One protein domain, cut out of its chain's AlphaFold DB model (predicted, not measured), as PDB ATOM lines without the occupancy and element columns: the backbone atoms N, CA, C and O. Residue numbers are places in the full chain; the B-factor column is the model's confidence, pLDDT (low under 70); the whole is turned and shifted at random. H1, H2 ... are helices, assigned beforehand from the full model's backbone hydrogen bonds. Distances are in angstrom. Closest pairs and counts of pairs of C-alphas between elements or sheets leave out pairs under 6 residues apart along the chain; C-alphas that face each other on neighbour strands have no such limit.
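AT A GLANCE: This is residues 46 to 60 and 77 to 102 of the 107 residues of the protein "EHN domain-containing protein" of Ochrobactrum intermedium 229E (UniProt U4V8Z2). The longest helix, H2, and the helix H1 lie side by side, running opposite ways, but they overlap only in part, residues 84 to 89 of H2 beside residues 53 to 58 of H1. Beyond H2 a short bend of chain leads on to H3, and H2, the link and H3 make the long axis, with H1 along one side of it and residues 95 to 102, of which 95 to 101 belong to H3, sticking out at one end. The printed part has 41 residues with three named helices, H1, H2 and H3 in that order along the chain, and no named strand; the class is all helix. It is loose, with a radius of gyration of the C-alphas of 11.5 A, and elongated, the C-alphas spanning 35 by 21 by 12 A.

IN THESE COORDINATES: H2 is residues 77 to 89, 18.3 A from first to last C-alpha, and begins with C-alpha 77 at (-10.361, 31.935, 52.241). H1 is residues 47 to 58, 16.6 A long, and begins with C-alpha 47 at (8.411, 53.085, 47.812). H3 is residues 93 to 101, 12.8 A long, and ends with C-alpha 101 at (3.709, 53.949, 31.263).

HOW THE PARTS SIT: H2 touches H1, with 10 pairs of C-alphas within 8 A. The closest C-alphas of the two are those of Arg 54 and Ser 88, 4.9 A apart. H2 touches H1 with residues 84 to 89 alone, and H1 touches H2 with residues 53 to 58 alone. Their lines stand at a shallow tilt of 28 degrees, opposite ways, and their centres are 14.3 A apart. H2 and H3 are apart, though a tight link of 3 residues joins them. H1 and H3 are close but not clearly touching, with 1 pair of C-alphas within 8 A, those of Leu 50 and Trp 93 at 7.9 A. Their lines stand at a steep tilt of 51 degrees, opposite ways. In H1, H2 and H3 every pair of O i and N i+4 is within hydrogen-bond range.

THE WHOLE: The two C-alphas farthest apart are those of Leu 77 and Ser 102, at 34.6 A. Residues 95 to 102, of which 95 to 101 belong to H3, stand free; without them the body has 33 residues and spans 30 by 19 by 9 A. Residues 61 to 76 are cut out and not printed, and the C-alphas of Thr 60 and Leu 77 are 11.9 A apart across the cut. The link from H1 to H2 runs across this cut. The mean pLDDT of the printed part is 94.6, and no printed residue is under 70.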
ATOM      1  N   SER A  46       5.050  55.511  45.254       96.06
ATOM      2  CA  SER A  46       6.221  55.723  46.101       96.06
ATOM      3  C   SER A  46       6.636  54.407  46.768       96.06
ATOM      4  O   SER A  46       5.811  53.509  46.973       96.06
ATOM      5  N   ASP A  47       7.917  54.278  47.118       95.56
ATOM      6  CA  ASP A  47       8.411  53.085  47.812       95.56
ATOM      7  C   ASP A  47       7.735  52.911  49.178       95.56
ATOM      8  O   ASP A  47       7.424  51.791  49.582       95.56
ATOM      9  N   GLU A  48       7.419  54.016  49.854       97.75
ATOM     10  CA  GLU A  48       6.699  54.019  51.127       97.75
ATOM     11  C   GLU A  48       5.270  53.494  50.963       97.75
ATOM     12  O   GLU A  48       4.804  52.730  51.808       97.75
ATOM     13  N   ALA A  49       4.585  53.849  49.871       96.38
ATOM     14  CA  ALA A  49       3.247  53.344  49.581       96.38
ATOM     15  C   ALA A  49       3.263  51.831  49.306       96.38
ATOM     16  O   ALA A  49       2.400  51.102  49.801       96.38
ATOM     17  N   LEU A  50       4.267  51.331  48.575       95.50
ATOM     18  CA  LEU A  50       4.434  49.893  48.335       95.50
ATOM     19  C   LEU A  50       4.820  49.135  49.614       95.50
ATOM     20  O   LEU A  50       4.337  48.026  49.854       95.50
ATOM     21  N   ALA A  51       5.663  49.724  50.463       96.50
ATOM     22  CA  ALA A  51       6.002  49.158  51.766       96.50
ATOM     23  C   ALA A  51       4.776  49.104  52.692       96.50
ATOM     24  O   ALA A  51       4.531  48.084  53.342       96.50
ATOM     25  N   ASP A  52       3.969  50.168  52.716       97.44
ATOM     26  CA  ASP A  52       2.725  50.206  53.481       97.44
ATOM     27  C   ASP A  52       1.719  49.158  52.996       97.44
ATOM     28  O   ASP A  52       1.144  48.430  53.809       97.44
ATOM     29  N   LEU A  53       1.564  49.013  51.678       96.12
ATOM     30  CA  LEU A  53       0.723  47.986  51.072       96.12
ATOM     31  C   LEU A  53       1.105  46.586  51.570       96.12
ATOM     32  O   LEU A  53       0.253  45.858  52.082       96.12
ATOM     33  N   ARG A  54       2.392  46.222  51.489       96.31
ATOM     34  CA  ARG A  54       2.891  44.916  51.956       96.31
ATOM     35  C   ARG A  54       2.641  44.700  53.447       96.31
ATOM     36  O   ARG A  54       2.203  43.621  53.854       96.31
ATOM     37  N   ARG A  55       2.869  45.733  54.262       97.56
ATOM     38  CA  ARG A  55       2.598  45.699  55.707       97.56
ATOM     39  C   ARG A  55       1.119  45.444  55.994       97.56
ATOM     40  O   ARG A  55       0.805  44.604  56.832       97.56
ATOM     41  N   ARG A  56       0.210  46.126  55.296       97.69
ATOM     42  CA  ARG A  56      -1.242  45.964  55.479       97.69
ATOM     43  C   ARG A  56      -1.723  44.582  55.064       97.69
ATOM     44  O   ARG A  56      -2.487  43.976  55.807       97.69
ATOM     45  N   ILE A  57      -1.232  44.062  53.939       97.31
ATOM     46  CA  ILE A  57      -1.536  42.695  53.497       97.31
ATOM     47  C   ILE A  57      -1.076  41.679  54.553       97.31
ATOM     48  O   ILE A  57      -1.835  40.779  54.913       97.31
ATOM     49  N   SER A  58       0.119  41.865  55.117       95.69
ATOM     50  CA  SER A  58       0.670  40.977  56.153       95.69
ATOM     51  C   SER A  58      -0.110  41.043  57.471       95.69
ATOM     52  O   SER A  58      -0.211  40.050  58.185       95.69
ATOM     53  N   ALA A  59      -0.682  42.204  57.792       97.44
ATOM     54  CA  ALA A  59      -1.474  42.429  58.999       97.44
ATOM     55  C   ALA A  59      -2.962  42.049  58.847       97.44
ATOM     56  O   ALA A  59      -3.759  42.326  59.749       97.44
ATOM     57  N   THR A  60      -3.352  41.439  57.722       96.81
ATOM     58  CA  THR A  60      -4.738  41.029  57.460       96.81
ATOM     59  C   THR A  60      -5.263  40.118  58.567       96.81
ATOM     60  O   THR A  60      -4.698  39.060  58.853       96.81
ATOM     61  N   LEU A  77     -11.396  31.412  51.353       94.62
ATOM     62  CA  LEU A  77     -10.361  31.935  52.241       94.62
ATOM     63  C   LEU A  77      -8.970  31.474  51.812       94.62
ATOM     64  O   LEU A  77      -8.015  32.249  51.840       94.62
ATOM     65  N   GLU A  78      -8.851  30.221  51.388       94.19
ATOM     66  CA  GLU A  78      -7.590  29.650  50.920       94.19
ATOM     67  C   GLU A  78      -7.054  30.392  49.685       94.19
ATOM     68  O   GLU A  78      -5.896  30.825  49.670       94.19
ATOM     69  N   THR A  79      -7.926  30.662  48.713       94.06
ATOM     70  CA  THR A  79      -7.617  31.466  47.527       94.06
ATOM     71  C   THR A  79      -7.215  32.891  47.906       94.06
ATOM     72  O   THR A  79      -6.212  33.403  47.403       94.06
ATOM     73  N   MET A  80      -7.936  33.530  48.834       95.19
ATOM     74  CA  MET A  80      -7.606  34.885  49.292       95.19
ATOM     75  C   MET A  80      -6.248  34.946  50.005       95.19
ATOM     76  O   MET A  80      -5.480  35.883  49.781       95.19
ATOM     77  N   ARG A  81      -5.904  33.936  50.815       96.31
ATOM     78  CA  ARG A  81      -4.591  33.850  51.480       96.31
ATOM     79  C   ARG A  81      -3.457  33.660  50.478       96.31
ATOM     80  O   ARG A  81      -2.428  34.317  50.617       96.31
ATOM     81  N   LYS A  82      -3.650  32.825  49.451       96.56
ATOM     82  CA  LYS A  82      -2.679  32.666  48.353       96.56
ATOM     83  C   LYS A  82      -2.467  33.973  47.594       96.56
ATOM     84  O   LYS A  82      -1.327  34.350  47.334       96.56
ATOM     85  N   LEU A  83      -3.549  34.687  47.279       96.75
ATOM     86  CA  LEU A  83      -3.468  35.975  46.595       96.75
ATOM     87  C   LEU A  83      -2.731  37.022  47.441       96.75
ATOM     88  O   LEU A  83      -1.842  37.706  46.938       96.75
ATOM     89  N   ALA A  84      -3.063  37.112  48.731       97.00
ATOM     90  CA  ALA A  84      -2.386  37.999  49.670       97.00
ATOM     91  C   ALA A  84      -0.885  37.691  49.763       97.00
ATOM     92  O   ALA A  84      -0.066  38.608  49.688       97.00
ATOM     93  N   GLN A  85      -0.514  36.410  49.861       96.62
ATOM     94  CA  GLN A  85       0.886  35.995  49.860       96.62
ATOM     95  C   GLN A  85       1.587  36.481  48.589       96.62
ATOM     96  O   GLN A  85       2.519  37.279  48.690       96.62
ATOM     97  N   TYR A  86       1.058  36.119  47.419       97.38
ATOM     98  CA  TYR A  86       1.611  36.505  46.123       97.38
ATOM     99  C   TYR A  86       1.816  38.021  45.995       97.38
ATOM    100  O   TYR A  86       2.889  38.471  45.604       97.38
ATOM    101  N   TRP A  87       0.833  38.837  46.380       96.06
ATOM    102  CA  TRP A  87       0.951  40.300  46.312       96.06
ATOM    103  C   TRP A  87       1.964  40.901  47.289       96.06
ATOM    104  O   TRP A  87       2.545  41.953  47.005       96.06
ATOM    105  N   SER A  88       2.167  40.263  48.441       95.19
ATOM    106  CA  SER A  88       3.115  40.741  49.447       95.19
ATOM    107  C   SER A  88       4.570  40.376  49.132       95.19
ATOM    108  O   SER A  88       5.458  41.178  49.435       95.19
ATOM    109  N   THR A  89       4.811  39.219  48.505       93.31
ATOM    110  CA  THR A  89       6.160  38.662  48.309       93.31
ATOM    111  C   THR A  89       6.605  38.638  46.854       93.31
ATOM    112  O   THR A  89       7.673  39.157  46.541       93.31
ATOM    113  N   ASP A  90       5.792  38.067  45.969       93.38
ATOM    114  CA  ASP A  90       6.250  37.626  44.645       93.38
ATOM    115  C   ASP A  90       5.839  38.585  43.522       93.38
ATOM    116  O   ASP A  90       6.437  38.591  42.444       93.38
ATOM    117  N   TYR A  91       4.811  39.402  43.751       95.00
ATOM    118  CA  TYR A  91       4.312  40.328  42.749       95.00
ATOM    119  C   TYR A  91       5.239  41.536  42.581       95.00
ATOM    120  O   TYR A  91       5.445  42.340  43.497       95.00
ATOM    121  N   ASP A  92       5.749  41.698  41.362       94.38
ATOM    122  CA  ASP A  92       6.541  42.858  40.970       94.38
ATOM    123  C   ASP A  92       5.635  44.046  40.606       94.38
ATOM    124  O   ASP A  92       5.139  44.180  39.483       94.38
ATOM    125  N   TRP A  93       5.441  44.944  41.571       92.88
ATOM    126  CA  TRP A  93       4.691  46.187  41.388       92.88
ATOM    127  C   TRP A  93       5.336  47.137  40.369       92.88
ATOM    128  O   TRP A  93       4.624  47.863  39.676       92.88
ATOM    129  N   ARG A  94       6.665  47.111  40.205       93.19
ATOM    130  CA  ARG A  94       7.355  47.969  39.228       93.19
ATOM    131  C   ARG A  94       7.082  47.512  37.800       93.19
ATOM    132  O   ARG A  94       6.983  48.337  36.894       93.19
ATOM    133  N   ARG A  95       6.854  46.211  37.595       93.50
ATOM    134  CA  ARG A  95       6.445  45.671  36.292       93.50
ATOM    135  C   ARG A  95       5.112  46.246  35.808       93.50
ATOM    136  O   ARG A  95       4.972  46.516  34.616       93.50
ATOM    137  N   VAL A  96       4.124  46.412  36.693       91.25
ATOM    138  CA  VAL A  96       2.828  46.986  36.291       91.25
ATOM    139  C   VAL A  96       2.925  48.491  36.046       91.25
ATOM    140  O   VAL A  96       2.326  48.960  35.086       91.25
ATOM    141  N   GLU A  97       3.729  49.224  36.820       90.50
ATOM    142  CA  GLU A  97       4.010  50.645  36.561       90.50
ATOM    143  C   GLU A  97       4.606  50.850  35.166       90.50
ATOM    144  O   GLU A  97       4.053  51.603  34.370       90.50
ATOM    145  N   ALA A  98       5.653  50.095  34.819       91.38
ATOM    146  CA  ALA A  98       6.273  50.172  33.496       91.38
ATOM    147  C   ALA A  98       5.286  49.826  32.368       91.38
ATOM    148  O   ALA A  98       5.297  50.434  31.299       91.38
ATOM    149  N   ARG A  99       4.391  48.858  32.605       89.75
ATOM    150  CA  ARG A  99       3.333  48.527  31.646       89.75
ATOM    151  C   ARG A  99       2.336  49.676  31.496       89.75
ATOM    152  O   ARG A  99       1.936  49.957  30.372       89.75
ATOM    153  N   LEU A 100       1.941  50.330  32.587       88.25
ATOM    154  CA  LEU A 100       1.037  51.483  32.544       88.25
ATOM    155  C   LEU A 100       1.666  52.667  31.799       88.25
ATOM    156  O   LEU A 100       0.987  53.288  30.990       88.25
ATOM    157  N   GLU A 101       2.961  52.916  31.993       86.31
ATOM    158  CA  GLU A 101       3.709  53.949  31.263       86.31
ATOM    159  C   GLU A 101       3.854  53.652  29.761       86.31
ATOM    160  O   GLU A 101       4.021  54.574  28.966       86.31
ATOM    161  N   SER A 102       3.779  52.381  29.349       85.56
ATOM    162  CA  SER A 102       3.903  51.991  27.937       85.56
ATOM    163  C   SER A 102       2.660  52.277  27.085       85.56
ATOM    164  O   SER A 102       2.729  52.179  25.858       85.56
TER     165      SER A 102